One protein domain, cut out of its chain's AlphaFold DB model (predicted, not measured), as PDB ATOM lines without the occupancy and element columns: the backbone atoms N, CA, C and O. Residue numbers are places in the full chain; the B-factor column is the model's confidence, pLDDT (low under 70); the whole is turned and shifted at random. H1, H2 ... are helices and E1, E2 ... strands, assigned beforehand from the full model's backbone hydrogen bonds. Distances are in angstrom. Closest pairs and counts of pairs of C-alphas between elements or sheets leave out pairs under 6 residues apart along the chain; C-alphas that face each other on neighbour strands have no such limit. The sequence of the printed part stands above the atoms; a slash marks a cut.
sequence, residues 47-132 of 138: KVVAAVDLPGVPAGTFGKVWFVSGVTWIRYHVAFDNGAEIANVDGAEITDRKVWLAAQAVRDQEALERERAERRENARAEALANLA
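What this domain is: This is residues 47 to 132 of the 138 residues of the protein "Unannotated protein" of freshwater metagenome (UniProt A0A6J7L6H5). A strongly twisted sheet of five strands makes a small compact head, and one long helix, H1, leaves it as an arm whose residues 102 to 132 stick out free. The printed part has 86 residues, with strands E1 to E5 and then H1; the sheet's order is E4, E3, E2, E1, E5, antiparallel. The class is mixed, and the whole is extended, radius of gyration of the C-alphas 21.2 A, spanning 72 by 24 by 15 A.

Where its parts are: E1, residues 47 to 50, begins at C-alpha 47 (186.993, 203.738, 131.943). E2, residues 62 to 69, bends by 58 degrees at residue 66. E3 is residues 75 to 80, E4 85 to 89, E5 94 to 96. H1, residues 97 to 132, is 52.6 A long and ends at C-alpha 132 (159.108, 199.277, 182.622).

How they stand to each other: E1 to E4 form a meander, each strand the antiparallel neighbour of the one before. Within hydrogen-bond range are N 48 and O 63, 2.9 A, N 66 and O 77, 2.8 A, and N 78 and O 86, 2.9 A. E5 is antiparallel to E1, with N 49 and O 95 at 2.9 A. H1 only grazes the sheet with residues 97 to 101; its closest C-alphas to E1 are Arg 97 and Val 48, 4.7 A. In H1 every O i to N i+4 pair is within range.

The domain as a whole: The farthest C-alphas, Val 71 and Ala 132, are 73.4 A apart. The printed part has no cut, the link E1 to E2 is long, and no printed residue is under 70 in pLDDT.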
ATOM      1  N   LYS A  47     187.188 204.718 130.873       95.56
ATOM      2  CA  LYS A  47     186.993 203.738 131.943       95.56
ATOM      3  C   LYS A  47     185.512 203.410 132.077       95.56
ATOM      4  O   LYS A  47     184.703 204.302 132.336       95.56
ATOM      5  N   VAL A  48     185.190 202.132 131.971       95.12
ATOM      6  CA  VAL A  48     183.818 201.624 131.989       95.12
ATOM      7  C   VAL A  48     183.668 200.501 133.008       95.12
ATOM      8  O   VAL A  48     184.651 200.054 133.606       95.12
ATOM      9  N   VAL A  49     182.425 200.104 133.240       95.38
ATOM     10  CA  VAL A  49     182.022 198.976 134.079       95.38
ATOM     11  C   VAL A  49     180.983 198.163 133.317       95.38
ATOM     12  O   VAL A  49     180.121 198.760 132.669       95.38
ATOM     13  N   ALA A  50     181.058 196.835 133.401       94.81
ATOM     14  CA  ALA A  50     179.998 195.949 132.922       94.81
ATOM     15  C   ALA A  50     178.719 196.195 133.738       94.81
ATOM     16  O   ALA A  50     178.715 195.999 134.952       94.81
ATOM     17  N   ALA A  51     177.654 196.678 133.099       92.06
ATOM     18  CA  ALA A  51     176.380 196.929 133.772       92.06
ATOM     19  C   ALA A  51     175.560 195.641 133.952       92.06
ATOM     20  O   ALA A  51     174.762 195.549 134.883       92.06
ATOM     21  N   VAL A  52     175.787 194.664 133.073       92.12
ATOM     22  CA  VAL A  52     175.168 193.335 133.060       92.12
ATOM     23  C   VAL A  52     176.247 192.256 133.073       92.12
ATOM     24  O   VAL A  52     177.417 192.542 132.809       92.12
ATOM     25  N   ASP A  53     175.855 191.021 133.369       92.94
ATOM     26  CA  ASP A  53     176.734 189.866 133.220       92.94
ATOM     27  C   ASP A  53     176.978 189.580 131.736       92.94
ATOM     28  O   ASP A  53     176.055 189.319 130.963       92.94
ATOM     29  N   LEU A  54     178.246 189.642 131.347       90.38
ATOM     30  CA  LEU A  54     178.732 189.370 130.003       90.38
ATOM     31  C   LEU A  54     179.486 188.026 129.987       90.38
ATOM     32  O   LEU A  54     179.907 187.532 131.038       90.38
ATOM     33  N   PRO A  55     179.705 187.410 128.811       88.56
ATOM     34  CA  PRO A  55     180.422 186.138 128.712       88.56
ATOM     35  C   PRO A  55     181.816 186.200 129.363       88.56
ATOM     36  O   PRO A  55     182.724 186.850 128.852       88.56
ATOM     37  N   GLY A  56     181.982 185.529 130.509       88.56
ATOM     38  CA  GLY A  56     183.237 185.515 131.279       88.56
ATOM     39  C   GLY A  56     183.535 186.792 132.082       88.56
ATOM     40  O   GLY A  56     184.614 186.909 132.665       88.56
ATOM     41  N   VAL A  57     182.599 187.744 132.132       91.81
ATOM     42  CA  VAL A  57     182.755 189.029 132.822       91.81
ATOM     43  C   VAL A  57     181.507 189.302 133.660       91.81
ATOM     44  O   VAL A  57     180.479 189.683 133.102       91.81
ATOM     45  N   PRO A  58     181.572 189.136 134.990       93.19
ATOM     46  CA  PRO A  58     180.421 189.411 135.835       93.19
ATOM     47  C   PRO A  58     180.084 190.907 135.861       93.19
ATOM     48  O   PRO A  58     180.958 191.767 135.667       93.19
ATOM     49  N   ALA A  59     178.823 191.224 136.151       92.50
ATOM     50  CA  ALA A  59     178.377 192.598 136.345       92.50
ATOM     51  C   ALA A  59     179.206 193.302 137.439       92.50
ATOM     52  O   ALA A  59     179.587 192.716 138.451       92.50
ATOM     53  N   GLY A  60     179.511 194.582 137.236       93.75
ATOM     54  CA  GLY A  60     180.381 195.360 138.119       93.75
ATOM     55  C   GLY A  60     181.876 195.244 137.810       93.75
ATOM     56  O   GLY A  60     182.667 195.986 138.395       93.75
ATOM     57  N   THR A  61     182.282 194.391 136.860       95.69
ATOM     58  CA  THR A  61     183.691 194.296 136.460       95.69
ATOM     59  C   THR A  61     184.145 195.573 135.767       95.69
ATOM     60  O   THR A  61     183.543 196.053 134.802       95.69
ATOM     61  N   PHE A  62     185.249 196.120 136.260       95.81
ATOM     62  CA  PHE A  62     185.888 197.288 135.687       95.81
ATOM     63  C   PHE A  62     186.587 196.961 134.365       95.81
ATOM     64  O   PHE A  62     187.170 195.895 134.193       95.81
ATOM     65  N   GLY A  63     186.563 197.911 133.434       95.19
ATOM     66  CA  GLY A  63     187.256 197.778 132.163       95.19
ATOM     67  C   GLY A  63     187.573 199.112 131.505       95.19
ATOM     68  O   GLY A  63     187.382 200.200 132.072       95.19
ATOM     69  N   LYS A  64     188.086 199.015 130.282       96.31
ATOM     70  CA  LYS A  64     188.508 200.140 129.457       96.31
ATOM     71  C   LYS A  64     188.154 199.892 127.996       96.31
ATOM     72  O   LYS A  64     188.459 198.841 127.444       96.31
ATOM     73  N   VAL A  65     187.566 200.897 127.350       95.25
ATOM     74  CA  VAL A  65     187.271 200.843 125.913       95.25
ATOM     75  C   VAL A  65     188.578 200.936 125.127       95.25
ATOM     76  O   VAL A  65     189.291 201.937 125.219       95.25
ATOM     77  N   TRP A  66     188.902 199.911 124.349       93.69
ATOM     78  CA  TRP A  66     190.099 199.868 123.512       93.69
ATOM     79  C   TRP A  66     189.834 200.377 122.097       93.69
ATOM     80  O   TRP A  66     190.614 201.158 121.550       93.69
ATOM     81  N   PHE A  67     188.701 199.977 121.528       91.62
ATOM     82  CA  PHE A  67     188.317 200.320 120.169       91.62
ATOM     83  C   PHE A  67     186.820 200.608 120.099       91.62
ATOM     84  O   PHE A  67     186.023 200.014 120.825       91.62
ATOM     85  N   VAL A  68     186.456 201.553 119.242       92.06
ATOM     86  CA  VAL A  68     185.067 201.903 118.948       92.06
ATOM     87  C   VAL A  68     184.868 201.611 117.470       92.06
ATOM     88  O   VAL A  68     185.552 202.196 116.632       92.06
ATOM     89  N   SER A  69     183.987 200.665 117.176       88.44
ATOM     90  CA  SER A  69     183.664 200.214 115.831       88.44
ATOM     91  C   SER A  69     182.311 200.769 115.406       88.44
ATOM     92  O   SER A  69     181.389 200.831 116.213       88.44
ATOM     93  N   GLY A  70     182.181 201.123 114.130       82.69
ATOM     94  CA  GLY A  70     180.911 201.522 113.530       82.69
ATOM     95  C   GLY A  70     180.649 203.029 113.523       82.69
ATOM     96  O   GLY A  70     181.207 203.799 114.299       82.69
ATOM     97  N   VAL A  71     179.800 203.435 112.577       72.38
ATOM     98  CA  VAL A  71     179.408 204.838 112.351       72.38
ATOM     99  C   VAL A  71     177.935 205.035 112.706       72.38
ATOM    100  O   VAL A  71     177.599 205.945 113.451       72.38
ATOM    101  N   THR A  72     177.067 204.139 112.224       81.56
ATOM    102  CA  THR A  72     175.627 204.131 112.540       81.56
ATOM    103  C   THR A  72     175.283 203.157 113.671       81.56
ATOM    104  O   THR A  72     174.403 203.435 114.471       81.56
ATOM    105  N   TRP A  73     175.995 202.028 113.761       84.31
ATOM    106  CA  TRP A  73     175.805 200.999 114.789       84.31
ATOM    107  C   TRP A  73     177.100 200.878 115.571       84.31
ATOM    108  O   TRP A  73     178.041 200.224 115.122       84.31
ATOM    109  N   ILE A  74     177.178 201.583 116.692       88.38
ATOM    110  CA  ILE A  74     178.428 201.693 117.433       88.38
ATOM    111  C   ILE A  74     178.589 200.467 118.335       88.38
ATOM    112  O   ILE A  74     177.725 200.167 119.155       88.38
ATOM    113  N   ARG A  75     179.708 199.762 118.174       91.88
ATOM    114  CA  ARG A  75     180.119 198.606 118.977       91.88
ATOM    115  C   ARG A  75     181.429 198.907 119.682       91.88
ATOM    116  O   ARG A  75     182.330 199.524 119.111       91.88
ATOM    117  N   TYR A  76     181.549 198.456 120.921       93.25
ATOM    118  CA  TYR A  76     182.707 198.732 121.756       93.25
ATOM    119  C   TYR A  76     183.528 197.470 121.966       93.25
ATOM    120  O   TYR A  76     183.005 196.436 122.372       93.25
ATOM    121  N   HIS A  77     184.834 197.596 121.746       94.50
ATOM    122  CA  HIS A  77     185.798 196.608 122.195       94.50
ATOM    123  C   HIS A  77     186.277 197.037 123.574       94.50
ATOM    124  O   HIS A  77     186.867 198.116 123.722       94.50
ATOM    125  N   VAL A  78     186.021 196.213 124.579       95.06
ATOM    126  CA  VAL A  78     186.336 196.510 125.974       95.06
ATOM    127  C   VAL A  78     187.298 195.460 126.498       95.06
ATOM    128  O   VAL A  78     187.012 194.266 126.444       95.06
ATOM    129  N   ALA A  79     188.425 195.930 127.024       95.38
ATOM    130  CA  ALA A  79     189.333 195.116 127.815       95.38
ATOM    131  C   ALA A  79     188.939 195.260 129.287       95.38
ATOM    132  O   ALA A  79     188.926 196.375 129.821       95.38
ATOM    133  N   PHE A  80     188.568 194.153 129.924       95.50
ATOM    134  CA  PHE A  80     188.193 194.115 131.332       95.50
ATOM    135  C   PHE A  80     189.394 193.779 132.213       95.50
ATOM    136  O   PHE A  80     190.305 193.060 131.808       95.50
ATOM    137  N   ASP A  81     189.368 194.260 133.455       93.75
ATOM    138  CA  ASP A  81     190.440 194.038 134.433       93.75
ATOM    139  C   ASP A  81     190.552 192.546 134.835       93.75
ATOM    140  O   ASP A  81     191.596 192.118 135.317       93.75
ATOM    141  N   ASN A  82     189.520 191.730 134.566       91.56
ATOM    142  CA  ASN A  82     189.543 190.265 134.724       91.56
ATOM    143  C   ASN A  82     190.360 189.536 133.628       91.56
ATOM    144  O   ASN A  82     190.398 188.311 133.590       91.56
ATOM    145  N   GLY A  83     190.965 190.270 132.688       90.94
ATOM    146  CA  GLY A  83     191.728 189.706 131.569       90.94
ATOM    147  C   GLY A  83     190.879 189.245 130.380       90.94
ATOM    148  O   GLY A  83     191.430 188.797 129.380       90.94
ATOM    149  N   ALA A  84     189.553 189.368 130.458       92.38
ATOM    150  CA  ALA A  84     188.657 189.113 129.336       92.38
ATOM    151  C   ALA A  84     188.557 190.341 128.418       92.38
ATOM    152  O   ALA A  84     188.427 191.477 128.882       92.38
ATOM    153  N   GLU A  85     188.554 190.107 127.108       93.31
ATOM    154  CA  GLU A  85     188.394 191.145 126.092       93.31
ATOM    155  C   GLU A  85     187.195 190.809 125.207       93.31
ATOM    156  O   GLU A  85     187.144 189.749 124.585       93.31
ATOM    157  N   ILE A  86     186.214 191.712 125.147       92.81
ATOM    158  CA  ILE A  86     184.993 191.510 124.361       92.81
ATOM    159  C   ILE A  86     184.941 192.569 123.268       92.81
ATOM    160  O   ILE A  86     184.953 193.762 123.551       92.81
ATOM    161  N   ALA A  87     184.888 192.123 122.012       90.94
ATOM    162  CA  ALA A  87     184.918 192.992 120.837       90.94
ATOM    163  C   ALA A  87     183.556 193.620 120.486       90.94
ATOM    164  O   ALA A  87     183.500 194.714 119.936       90.94
ATOM    165  N   ASN A  88     182.457 192.928 120.783       89.56
ATOM    166  CA  ASN A  88     181.113 193.327 120.368       89.56
ATOM    167  C   ASN A  88     180.241 193.633 121.584       89.56
ATOM    168  O   ASN A  88     179.314 192.888 121.873       89.56
ATOM    169  N   VAL A  89     180.558 194.711 122.298       91.25
ATOM    170  CA  VAL A  89     179.746 195.180 123.429       91.25
ATOM    171  C   VAL A  89     178.844 196.323 122.978       91.25
ATOM    172  O   VAL A  89     179.297 197.240 122.280       91.25
ATOM    173  N   ASP A  90     177.569 196.273 123.351       90.31
ATOM    174  CA  ASP A  90     176.622 197.366 123.150       90.31
ATOM    175  C   ASP A  90     176.814 198.474 124.196       90.31
ATOM    176  O   ASP A  90     177.214 198.229 125.334       90.31
ATOM    177  N   GLY A  91     176.498 199.719 123.834       87.56
ATOM    178  CA  GLY A  91     176.551 200.837 124.774       87.56
ATOM    179  C   GLY A  91     175.592 200.685 125.958       87.56
ATOM    180  O   GLY A  91     175.857 201.256 127.012       87.56
ATOM    181  N   ALA A  92     174.514 199.909 125.810       89.25
ATOM    182  CA  ALA A  92     173.569 199.615 126.886       89.25
ATOM    183  C   ALA A  92     174.118 198.627 127.933       89.25
ATOM    184  O   ALA A  92     173.661 198.623 129.075       89.25
ATOM    185  N   GLU A  93     175.106 197.808 127.570       90.12
ATOM    186  CA  GLU A  93     175.674 196.764 128.435       90.12
ATOM    187  C   GLU A  93     176.813 197.284 129.325       90.12
ATOM    188  O   GLU A  93     177.262 196.606 130.254       90.12
ATOM    189  N   ILE A  94     177.281 198.506 129.065       92.50
ATOM    190  CA  ILE A  94     178.366 199.155 129.796       92.50
ATOM    191  C   ILE A  94     177.932 200.501 130.356       92.50
ATOM    192  O   ILE A  94     177.116 201.226 129.798       92.50
ATOM    193  N   THR A  95     178.534 200.879 131.477       93.38
ATOM    194  CA  THR A  95     178.335 202.197 132.073       93.38
ATOM    195  C   THR A  95     179.659 202.875 132.375       93.38
ATOM    196  O   THR A  95     180.725 202.258 132.398       93.38
ATOM    197  N   ASP A  96     179.607 204.182 132.610       92.94
ATOM    198  CA  ASP A  96     180.792 204.925 133.014       92.94
ATOM    199  C   ASP A  96     181.180 204.558 134.446       92.94
ATOM    200  O   ASP A  96     180.334 204.530 135.343       92.94
ATOM    201  N   ARG A  97     182.480 204.344 134.672       92.75
ATOM    202  CA  ARG A  97     183.001 203.964 135.990       92.75
ATOM    203  C   ARG A  97     182.553 204.923 137.096       92.75
ATOM    204  O   ARG A  97     182.242 204.474 138.193       92.75
ATOM    205  N   LYS A  98     182.514 206.233 136.834       90.56
ATOM    206  CA  LYS A  98     182.126 207.220 137.851       90.56
ATOM    207  C   LYS A  98     180.649 207.119 138.201       90.56
ATOM    208  O   LYS A  98     180.297 207.233 139.366       90.56
ATOM    209  N   VAL A  99     179.803 206.892 137.197       90.75
ATOM    210  CA  VAL A  99     178.354 206.748 137.388       90.75
ATOM    211  C   VAL A  99     178.050 205.486 138.186       90.75
ATOM    212  O   VAL A  99     177.261 205.540 139.123       90.75
ATOM    213  N   TRP A 100     178.727 204.379 137.873       91.00
ATOM    214  CA  TRP A 100     178.605 203.139 138.635       91.00
ATOM    215  C   TRP A 100     178.966 203.326 140.111       91.00
ATOM    216  O   TRP A 100     178.181 202.974 140.988       91.00
ATOM    217  N   LEU A 101     180.121 203.939 140.386       91.31
ATOM    218  CA  LEU A 101     180.578 204.192 141.754       91.31
ATOM    219  C   LEU A 101     179.654 205.154 142.506       91.31
ATOM    220  O   LEU A 101     179.381 204.932 143.680       91.31
ATOM    221  N   ALA A 102     179.135 206.189 141.843       90.31
ATOM    222  CA  ALA A 102     178.167 207.096 142.452       90.31
ATOM    223  C   ALA A 102     176.867 206.364 142.820       90.31
ATOM    224  O   ALA A 102     176.366 206.527 143.927       90.31
ATOM    225  N   ALA A 103     176.355 205.510 141.929       88.81
ATOM    226  CA  ALA A 103     175.173 204.699 142.210       88.81
ATOM    227  C   ALA A 103     175.415 203.698 143.351       88.81
ATOM    228  O   ALA A 103     174.525 203.479 144.168       88.81
ATOM    229  N   GLN A 104     176.607 203.098 143.432       89.06
ATOM    230  CA  GLN A 104     176.982 202.245 144.564       89.06
ATOM    231  C   GLN A 104     177.073 203.033 145.875       89.06
ATOM    232  O   GLN A 104     176.540 202.577 146.878       89.06
ATOM    233  N   ALA A 105     177.677 204.222 145.862       91.50
ATOM    234  CA  ALA A 105     177.800 205.061 147.051       91.50
ATOM    235  C   ALA A 105     176.434 205.494 147.599       91.50
ATOM    236  O   ALA A 105     176.237 205.477 148.806       91.50
ATOM    237  N   VAL A 106     175.478 205.839 146.729       92.88
ATOM    238  CA  VAL A 106     174.107 206.164 147.158       92.88
ATOM    239  C   VAL A 106     173.468 204.970 147.867       92.88
ATOM    240  O   VAL A 106     172.996 205.120 148.988       92.88
ATOM    241  N   ARG A 107     173.545 203.776 147.267       89.81
ATOM    242  CA  ARG A 107     172.999 202.546 147.865       89.81
ATOM    243  C   ARG A 107     173.629 202.228 149.223       89.81
ATOM    244  O   ARG A 107     172.930 201.810 150.139       89.81
ATOM    245  N   ASP A 108     174.939 202.425 149.344       89.94
ATOM    246  CA  ASP A 108     175.679 202.225 150.591       89.94
ATOM    247  C   ASP A 108     175.252 203.225 151.678       89.94
ATOM    248  O   ASP A 108     174.965 202.827 152.805       89.94
ATOM    249  N   GLN A 109     175.109 204.510 151.332       83.88
ATOM    250  CA  GLN A 109     174.604 205.521 152.266       83.88
ATOM    251  C   GLN A 109     173.200 205.180 152.765       83.88
ATOM    252  O   GLN A 109     172.973 205.187 153.973       83.88
ATOM    253  N   GLU A 110     172.286 204.805 151.870       90.62
ATOM    254  CA  GLU A 110     170.925 204.419 152.249       90.62
ATOM    255  C   GLU A 110     170.912 203.206 153.195       90.62
ATOM    256  O   GLU A 110     170.120 203.163 154.140       90.62
ATOM    257  N   ALA A 111     171.795 202.225 152.981       92.62
ATOM    258  CA  ALA A 111     171.930 201.066 153.863       92.62
ATOM    259  C   ALA A 111     172.440 201.465 155.259       92.62
ATOM    260  O   ALA A 111     171.870 201.054 156.272       92.62
ATOM    261  N   LEU A 112     173.462 202.323 155.322       92.94
ATOM    262  CA  LEU A 112     174.001 202.843 156.580       92.94
ATOM    263  C   LEU A 112     172.976 203.693 157.340       92.94
ATOM    264  O   LEU A 112     172.902 203.637 158.569       92.94
ATOM    265  N   GLU A 113     172.185 204.502 156.637       93.69
ATOM    266  CA  GLU A 113     171.136 205.318 157.246       93.69
ATOM    267  C   GLU A 113     170.017 204.464 157.847       93.69
ATOM    268  O   GLU A 113     169.559 204.774 158.953       93.69
ATOM    269  N   ARG A 114     169.634 203.371 157.174       93.19
ATOM    270  CA  ARG A 114     168.679 202.383 157.700       93.19
ATOM    271  C   ARG A 114     169.204 201.718 158.966       93.19
ATOM    272  O   ARG A 114     168.538 201.809 159.993       93.19
ATOM    273  N   GLU A 115     170.431 201.201 158.945       94.62
ATOM    274  CA  GLU A 115     171.037 200.572 160.128       94.62
ATOM    275  C   GLU A 115     171.106 201.553 161.314       94.62
ATOM    276  O   GLU A 115     170.796 201.219 162.461       94.62
ATOM    277  N   ARG A 116     171.475 202.814 161.053       95.00
ATOM    278  CA  ARG A 116     171.501 203.864 162.082       95.00
ATOM    279  C   ARG A 116     170.108 204.188 162.615       95.00
ATOM    280  O   ARG A 116     169.982 204.552 163.784       95.00
ATOM    281  N   ALA A 117     169.074 204.155 161.778       94.75
ATOM    282  CA  ALA A 117     167.695 204.352 162.212       94.75
ATOM    283  C   ALA A 117     167.240 203.199 163.116       94.75
ATOM    284  O   ALA A 117     166.807 203.463 164.236       94.75
ATOM    285  N   GLU A 118     167.468 201.953 162.698       95.31
ATOM    286  CA  GLU A 118     167.143 200.748 163.472       95.31
ATOM    287  C   GLU A 118     167.887 200.715 164.808       95.31
ATOM    288  O   GLU A 118     167.297 200.456 165.851       95.31
ATOM    289  N   ARG A 119     169.178 201.069 164.832       94.31
ATOM    290  CA  ARG A 119     169.945 201.148 166.084       94.31
ATOM    291  C   ARG A 119     169.362 202.172 167.057       94.31
ATOM    292  O   ARG A 119     169.324 201.921 168.258       94.31
ATOM    293  N   ARG A 120     168.927 203.334 166.554       94.19
ATOM    294  CA  ARG A 120     168.290 204.375 167.380       94.19
ATOM    295  C   ARG A 120     166.937 203.914 167.909       94.19
ATOM    296  O   ARG A 120     166.611 204.204 169.057       94.19
ATOM    297  N   GLU A 121     166.176 203.199 167.090       94.19
ATOM    298  CA  GLU A 121     164.907 202.605 167.493       94.19
ATOM    299  C   GLU A 121     165.109 201.530 168.563       94.19
ATOM    300  O   GLU A 121     164.506 201.626 169.630       94.19
ATOM    301  N   ASN A 122     166.029 200.588 168.346       95.38
ATOM    302  CA  ASN A 122     166.361 199.541 169.309       95.38
ATOM    303  C   ASN A 122     166.842 200.125 170.639       95.38
ATOM    304  O   ASN A 122     166.356 199.718 171.687       95.38
ATOM    305  N   ALA A 123     167.722 201.130 170.612       95.31
ATOM    306  CA  ALA A 123     168.174 201.806 171.829       95.31
ATOM    307  C   ALA A 123     167.016 202.494 172.575       95.31
ATOM    308  O   ALA A 123     166.963 202.487 173.805       95.31
ATOM    309  N   ARG A 124     166.057 203.077 171.844       94.12
ATOM    310  CA  ARG A 124     164.858 203.677 172.440       94.12
ATOM    311  C   ARG A 124     163.927 202.617 173.032       94.12
ATOM    312  O   ARG A 124     163.385 202.838 174.114       94.12
ATOM    313  N   ALA A 125     163.735 201.497 172.340       93.00
ATOM    314  CA  ALA A 125     162.923 200.378 172.806       93.00
ATOM    315  C   ALA A 125     163.531 199.737 174.062       93.00
ATOM    316  O   ALA A 125     162.820 199.502 175.036       93.00
ATOM    317  N   GLU A 126     164.850 199.544 174.077       92.25
ATOM    318  CA  GLU A 126     165.598 199.055 175.234       92.25
ATOM    319  C   GLU A 126     165.465 200.006 176.429       92.25
ATOM    320  O   GLU A 126     165.138 199.575 177.532       92.25
ATOM    321  N   ALA A 127     165.629 201.316 176.215       90.56
ATOM    322  CA  ALA A 127     165.430 202.306 177.269       90.56
ATOM    323  C   ALA A 127     164.007 202.247 177.854       90.56
ATOM    324  O   ALA A 127     163.840 202.306 179.071       90.56
ATOM    325  N   LEU A 128     162.985 202.083 177.007       89.69
ATOM    326  CA  LEU A 128     161.601 201.932 177.460       89.69
ATOM    327  C   LEU A 128     161.394 200.635 178.261       89.69
ATOM    328  O   LEU A 128     160.723 200.658 179.291       89.69
ATOM    329  N   ALA A 129     161.992 199.524 177.826       90.06
ATOM    330  CA  ALA A 129     161.919 198.241 178.525       90.06
ATOM    331  C   ALA A 129     162.598 198.291 179.907       90.06
ATOM    332  O   ALA A 129     162.046 197.791 180.892       90.06
ATOM    333  N   ASN A 130     163.751 198.957 180.000       90.50
ATOM    334  CA  ASN A 130     164.466 199.167 181.259       90.50
ATOM    335  C   ASN A 130     163.647 200.013 182.248       90.50
ATOM    336  O   ASN A 130     163.634 199.719 183.441       90.50
ATOM    337  N   LEU A 131     162.914 201.021 181.763       86.00
ATOM    338  CA  LEU A 131     162.006 201.820 182.596       86.00
ATOM    339  C   LEU A 131     160.797 201.011 183.091       86.00
ATOM    340  O   LEU A 131     160.382 201.175 184.236       86.00
ATOM    341  N   ALA A 132     160.241 200.130 182.254       83.19
ATOM    342  CA  ALA A 132     159.108 199.277 182.622       83.19
ATOM    343  C   ALA A 132     159.478 198.189 183.649       83.19
ATOM    344  O   ALA A 132     158.631 197.777 184.437       83.19
TER     345      ALA A 132